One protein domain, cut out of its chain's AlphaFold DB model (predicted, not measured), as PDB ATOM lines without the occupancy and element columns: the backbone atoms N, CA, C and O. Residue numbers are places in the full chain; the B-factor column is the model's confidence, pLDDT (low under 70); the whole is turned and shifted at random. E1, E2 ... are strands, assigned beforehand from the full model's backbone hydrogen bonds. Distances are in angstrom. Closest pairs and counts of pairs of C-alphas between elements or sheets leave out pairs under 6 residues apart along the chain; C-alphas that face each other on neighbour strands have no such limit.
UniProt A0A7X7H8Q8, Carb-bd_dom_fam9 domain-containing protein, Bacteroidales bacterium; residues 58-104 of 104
ATOM      1  N   LEU A  58     -50.830  52.402 -24.734       93.12
ATOM      2  CA  LEU A  58     -50.300  51.728 -23.549       93.12
ATOM      3  C   LEU A  58     -49.041  52.407 -23.001       93.12
ATOM      4  O   LEU A  58     -48.780  52.282 -21.814       93.12
ATOM      5  N   SER A  59     -48.302  53.135 -23.840       94.94
ATOM      6  CA  SER A  59     -47.047  53.785 -23.453       94.94
ATOM      7  C   SER A  59     -47.258  54.767 -22.296       94.94
ATOM      8  O   SER A  59     -48.185  55.585 -22.323       94.94
ATOM      9  N   GLY A  60     -46.420  54.648 -21.270       94.44
ATOM     10  CA  GLY A  60     -46.475  55.383 -20.008       94.44
ATOM     11  C   GLY A  60     -47.587  54.946 -19.047       94.44
ATOM     12  O   GLY A  60     -47.742  55.557 -17.987       94.44
ATOM     13  N   GLN A  61     -48.396  53.931 -19.376       94.88
ATOM     14  CA  GLN A  61     -49.420  53.448 -18.452       94.88
ATOM     15  C   GLN A  61     -48.816  52.552 -17.371       94.88
ATOM     16  O   GLN A  61     -48.037  51.644 -17.652       94.88
ATOM     17  N   ILE A  62     -49.271  52.739 -16.132       96.19
ATOM     18  CA  ILE A  62     -48.972  51.833 -15.023       96.19
ATOM     19  C   ILE A  62     -50.191  50.951 -14.775       96.19
ATOM     20  O   ILE A  62     -51.269  51.439 -14.421       96.19
ATOM     21  N   ILE A  63     -50.015  49.641 -14.915       95.00
ATOM     22  CA  ILE A  63     -51.059  48.647 -14.668       95.00
ATOM     23  C   ILE A  63     -50.742  47.811 -13.430       95.00
ATOM     24  O   ILE A  63     -49.589  47.661 -13.032       95.00
ATOM     25  N   LYS A  64     -51.781  47.232 -12.821       96.06
ATOM     26  CA  LYS A  64     -51.624  46.218 -11.774       96.06
ATOM     27  C   LYS A  64     -51.631  44.830 -12.400       96.06
ATOM     28  O   LYS A  64     -52.625  44.462 -13.024       96.06
ATOM     29  N   ALA A  65     -50.565  44.063 -12.206       96.31
ATOM     30  CA  ALA A  65     -50.429  42.719 -12.764       96.31
ATOM     31  C   ALA A  65     -49.645  41.777 -11.842       96.31
ATOM     32  O   ALA A  65     -48.967  42.201 -10.905       96.31
ATOM     33  N   ASN A  66     -49.734  40.481 -12.125       97.75
ATOM     34  CA  ASN A  66     -48.841  39.470 -11.573       97.75
ATOM     35  C   ASN A  66     -48.659  38.330 -12.595       97.75
ATOM     36  O   ASN A  66     -49.470  38.188 -13.513       97.75
ATOM     37  N   PHE A  67     -47.602  37.537 -12.444       97.75
ATOM     38  CA  PHE A  67     -47.243  36.427 -13.331       97.75
ATOM     39  C   PHE A  67     -46.974  35.182 -12.494       97.75
ATOM     40  O   PHE A  67     -46.368  35.287 -11.426       97.75
ATOM     41  N   TYR A  68     -47.413  34.015 -12.970       97.44
ATOM     42  CA  TYR A  68     -47.442  32.793 -12.166       97.44
ATOM     43  C   TYR A  68     -46.829  31.594 -12.887       97.44
ATOM     44  O   TYR A  68     -46.923  31.474 -14.109       97.44
ATOM     45  N   LYS A  69     -46.283  30.660 -12.103       96.81
ATOM     46  CA  LYS A  69     -45.972  29.290 -12.529       96.81
ATOM     47  C   LYS A  69     -46.545  28.314 -11.506       96.81
ATOM     48  O   LYS A  69     -46.258  28.437 -10.318       96.81
ATOM     49  N   CYS A  70     -47.311  27.335 -11.978       96.62
ATOM     50  CA  CYS A  70     -47.849  26.256 -11.151       96.62
ATOM     51  C   CYS A  70     -47.635  24.875 -11.778       96.62
ATOM     52  O   CYS A  70     -47.217  24.764 -12.939       96.62
ATOM     53  N   GLY A  71     -47.879  23.836 -10.986       96.12
ATOM     54  CA  GLY A  71     -47.701  22.440 -11.370       96.12
ATOM     55  C   GLY A  71     -48.380  21.492 -10.389       96.12
ATOM     56  O   GLY A  71     -47.714  20.631  -9.827       96.12
ATOM     57  N   ASP A  72     -49.679  21.672 -10.176       95.31
ATOM     58  CA  ASP A  72     -50.491  20.955  -9.184       95.31
ATOM     59  C   ASP A  72     -50.437  19.429  -9.357       95.31
ATOM     60  O   ASP A  72     -50.369  18.695  -8.378       95.31
ATOM     61  N   GLU A  73     -50.404  18.959 -10.607       94.94
ATOM     62  CA  GLU A  73     -50.352  17.533 -10.966       94.94
ATOM     63  C   GLU A  73     -48.929  17.031 -11.279       94.94
ATOM     64  O   GLU A  73     -48.745  15.935 -11.809       94.94
ATOM     65  N   THR A  74     -47.895  17.832 -10.998       92.31
ATOM     66  CA  THR A  74     -46.503  17.382 -11.161       92.31
ATOM     67  C   THR A  74     -46.048  16.566  -9.943       92.31
ATOM     68  O   THR A  74     -46.649  16.701  -8.879       92.31
ATOM     69  N   PRO A  75     -44.988  15.734 -10.053       91.38
ATOM     70  CA  PRO A  75     -44.489  14.953  -8.915       91.38
ATOM     71  C   PRO A  75     -44.166  15.799  -7.675       91.38
ATOM     72  O   PRO A  75     -44.358  15.336  -6.559       91.38
ATOM     73  N   GLU A  76     -43.722  17.040  -7.889       92.75
ATOM     74  CA  GLU A  76     -43.450  18.026  -6.843       92.75
ATOM     75  C   GLU A  76     -44.336  19.266  -7.069       92.75
ATOM     76  O   GLU A  76     -43.968  20.146  -7.861       92.75
ATOM     77  N   PRO A  77     -45.515  19.357  -6.418       96.69
ATOM     78  CA  PRO A  77     -46.413  20.499  -6.555       96.69
ATOM     79  C   PRO A  77     -45.736  21.817  -6.179       96.69
ATOM     80  O   PRO A  77     -45.015  21.914  -5.188       96.69
ATOM     81  N   HIS A  78     -45.977  22.863  -6.967       96.56
ATOM     82  CA  HIS A  78     -45.334  24.160  -6.766       96.56
ATOM     83  C   HIS A  78     -46.211  25.320  -7.232       96.56
ATOM     84  O   HIS A  78     -46.971  25.196  -8.192       96.56
ATOM     85  N   TYR A  79     -46.043  26.469  -6.569       97.25
ATOM     86  CA  TYR A  79     -46.797  27.701  -6.800       97.25
ATOM     87  C   TYR A  79     -45.861  28.904  -6.665       97.25
ATOM     88  O   TYR A  79     -45.376  29.206  -5.576       97.25
ATOM     89  N   ILE A  80     -45.573  29.582  -7.774       97.44
ATOM     90  CA  ILE A  80     -44.582  30.664  -7.847       97.44
ATOM     91  C   ILE A  80     -45.253  31.908  -8.432       97.44
ATOM     92  O   ILE A  80     -46.052  31.800  -9.364       97.44
ATOM     93  N   SER A  81     -44.917  33.086  -7.900       98.25
ATOM     94  CA  SER A  81     -45.410  34.386  -8.372       98.25
ATOM     95  C   SER A  81     -44.266  35.382  -8.559       98.25
ATOM     96  O   SER A  81     -43.251  35.288  -7.868       98.25
ATOM     97  N   TRP A  82     -44.426  36.327  -9.489       98.38
ATOM     98  CA  TRP A  82     -43.492  37.445  -9.659       98.38
ATOM     99  C   TRP A  82     -43.584  38.429  -8.489       98.38
ATOM    100  O   TRP A  82     -42.583  38.701  -7.831       98.38
ATOM    101  N   ASN A  83     -44.785  38.938  -8.208       98.31
ATOM    102  CA  ASN A  83     -45.022  39.776  -7.040       98.31
ATOM    103  C   ASN A  83     -45.530  38.917  -5.879       98.31
ATOM    104  O   ASN A  83     -46.479  38.149  -6.056       98.31
ATOM    105  N   ARG A  84     -44.908  39.053  -4.700       97.50
ATOM    106  CA  ARG A  84     -45.177  38.209  -3.525       97.50
ATOM    107  C   ARG A  84     -46.651  38.265  -3.108       97.50
ATOM    108  O   ARG A  84     -47.205  39.343  -2.906       97.50
ATOM    109  N   ILE A  85     -47.236  37.088  -2.893       98.06
ATOM    110  CA  ILE A  85     -48.558  36.899  -2.286       98.06
ATOM    111  C   ILE A  85     -48.350  36.372  -0.866       98.06
ATOM    112  O   ILE A  85     -47.698  35.349  -0.681       98.06
ATOM    113  N   ASP A  86     -48.876  37.083   0.131       96.38
ATOM    114  CA  ASP A  86     -48.703  36.758   1.552       96.38
ATOM    115  C   ASP A  86     -50.015  36.212   2.123       96.38
ATOM    116  O   ASP A  86     -50.787  36.915   2.775       96.38
ATOM    117  N   LEU A  87     -50.313  34.959   1.777       97.06
ATOM    118  CA  LEU A  87     -51.500  34.230   2.220       97.06
ATOM    119  C   LEU A  87     -51.094  32.875   2.806       97.06
ATOM    120  O   LEU A  87     -50.086  32.313   2.377       97.06
ATOM    121  N   PRO A  88     -51.872  32.335   3.763       96.31
ATOM    122  CA  PRO A  88     -51.561  31.053   4.395       96.31
ATOM    123  C   PRO A  88     -51.647  29.866   3.424       96.31
ATOM    124  O   PRO A  88     -50.996  28.851   3.651       96.31
ATOM    125  N   GLU A  89     -52.424  29.996   2.347       94.94
ATOM    126  CA  GLU A  89     -52.623  28.962   1.329       94.94
ATOM    127  C   GLU A  89     -52.435  29.542  -0.085       94.94
ATOM    128  O   GLU A  89     -52.722  30.730  -0.298       94.94
ATOM    129  N   PRO A  90     -51.986  28.735  -1.071       94.38
ATOM    130  CA  PRO A  90     -51.820  29.186  -2.449       94.38
ATOM    131  C   PRO A  90     -53.124  29.719  -3.053       94.38
ATOM    132  O   PRO A  90     -54.100  28.996  -3.237       94.38
ATOM    133  N   ASN A  91     -53.129  31.003  -3.408       94.94
ATOM    134  CA  ASN A  91     -54.241  31.635  -4.106       94.94
ATOM    135  C   ASN A  91     -53.718  32.747  -5.023       94.94
ATOM    136  O   ASN A  91     -53.181  33.742  -4.545       94.94
ATOM    137  N   PHE A  92     -53.892  32.593  -6.338       95.50
ATOM    138  CA  PHE A  92     -53.463  33.586  -7.333       95.50
ATOM    139  C   PHE A  92     -54.528  34.647  -7.653       95.50
ATOM    140  O   PHE A  92     -54.223  35.681  -8.250       95.50
ATOM    141  N   HIS A  93     -55.787  34.434  -7.267       91.69
ATOM    142  CA  HIS A  93     -56.903  35.321  -7.613       91.69
ATOM    143  C   HIS A  93     -57.099  36.431  -6.572       91.69
ATOM    144  O   HIS A  93     -58.199  36.636  -6.063       91.69
ATOM    145  N   VAL A  94     -56.020  37.152  -6.251       93.19
ATOM    146  CA  VAL A  94     -55.973  38.150  -5.168       93.19
ATOM    147  C   VAL A  94     -55.356  39.478  -5.636       93.19
ATOM    148  O   VAL A  94     -54.170  39.736  -5.427       93.19
ATOM    149  N   PRO A  95     -56.151  40.353  -6.286       93.06
ATOM    150  CA  PRO A  95     -55.664  41.585  -6.920       93.06
ATOM    151  C   PRO A  95     -54.944  42.567  -5.990       93.06
ATOM    152  O   PRO A  95     -54.192  43.421  -6.461       93.06
ATOM    153  N   GLN A  96     -55.159  42.475  -4.675       95.06
ATOM    154  CA  GLN A  96     -54.453  43.293  -3.689       95.06
ATOM    155  C   GLN A  96     -52.942  43.012  -3.646       95.06
ATOM    156  O   GLN A  96     -52.189  43.886  -3.228       95.06
ATOM    157  N   PHE A  97     -52.503  41.840  -4.117       97.06
ATOM    158  CA  PHE A  97     -51.092  41.455  -4.215       97.06
ATOM    159  C   PHE A  97     -50.512  41.635  -5.627       97.06
ATOM    160  O   PHE A  97     -49.451  41.098  -5.935       97.06
ATOM    161  N   PHE A  98     -51.184  42.355  -6.526       97.56
ATOM    162  CA  PHE A  98     -50.606  42.661  -7.836       97.56
ATOM    163  C   PHE A  98     -49.501  43.716  -7.707       97.56
ATOM    164  O   PHE A  98     -49.652  44.695  -6.975       97.56
ATOM    165  N   GLY A  99     -48.409  43.514  -8.442       98.06
ATOM    166  CA  GLY A  99     -47.345  44.501  -8.597       98.06
ATOM    167  C   GLY A  99     -47.741  45.602  -9.581       98.06
ATOM    168  O   GLY A  99     -48.771  45.508 -10.253       98.06
ATOM    169  N   LEU A 100     -46.915  46.646  -9.665       97.69
ATOM    170  CA  LEU A 100     -47.050  47.708 -10.663       97.69
ATOM    171  C   LEU A 100     -46.160  47.387 -11.866       97.69
ATOM    172  O   LEU A 100     -44.970  47.135 -11.695       97.69
ATOM    173  N   LEU A 101     -46.743  47.393 -13.061       96.19
ATOM    174  CA  LEU A 101     -46.039  47.231 -14.328       96.19
ATOM    175  C   LEU A 101     -46.196  48.520 -15.133       96.19
ATOM    176  O   LEU A 101     -47.320  48.903 -15.456       96.19
ATOM    177  N   GLU A 102     -45.080  49.172 -15.437       96.31
ATOM    178  CA  GLU A 102     -45.032  50.300 -16.364       96.31
ATOM    179  C   GLU A 102     -44.888  49.768 -17.791       96.31
ATOM    180  O   GLU A 102     -44.050  48.909 -18.066       96.31
ATOM    181  N   LEU A 103     -45.770  50.222 -18.673       93.81
ATOM    182  CA  LEU A 103     -45.771  49.871 -20.085       93.81
ATOM    183  C   LEU A 103     -45.046  50.985 -20.840       93.81
ATOM    184  O   LEU A 103     -45.539  52.109 -20.872       93.81
ATOM    185  N   GLU A 104     -43.881  50.678 -21.408       85.00
ATOM    186  CA  GLU A 104     -43.078  51.627 -22.197       85.00
ATOM    187  C   GLU A 104     -43.727  51.984 -23.543       85.00
ATOM    188  O   GLU A 104     -44.380  51.118 -24.175       85.00
TER     189      GLU A 104
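What this domain is: This is residues 58 to 104 of the 104 residues of the protein "Carb-bd_dom_fam9 domain-containing protein" of Bacteroidales bacterium (UniProt A0A7X7H8Q8). With little regular structure, this is a loose rod of two small two-strand antiparallel sheets end to end, E1 with E4 and E2 with E3; E1 runs on into E2, and the loop of residues 82 to 98 bulges out to one side. Residues 72 to 77 stick out at one end. The printed part has 47 residues, 16 of them in named strands, in the order E1, E2, E3, E4, with no named helix: all strand, radius of gyration of the C-alphas 13.1 A, spans 42 by 20 by 13 A.

Where its parts are: Find C-alpha 61 at (-49.420, 53.448, -18.452); from there E1, residues 61 to 65, runs 12.2 A. E4, residues 99 to 103, runs 12.8 A to C-alpha 103 at (-45.771, 49.871, -20.085). E2 is residues 68 to 70, 6.6 A, and E3 residues 79 to 81, 7.0 A.

How they stand to each other: E1 and E4 are antiparallel at 144 degrees; look for N 63 and O 101, 2.8 A apart. E1 runs on into E2 at 21 degrees. The hairpin E2 and E3 has N 80 and O 69 at 2.9 A.

The domain as a whole: C-alphas 60 and 75, the farthest apart, are 42.0 A apart. The printed part has no cut; the link E3 to E4 is long, and no printed residue is under 70 in pLDDT.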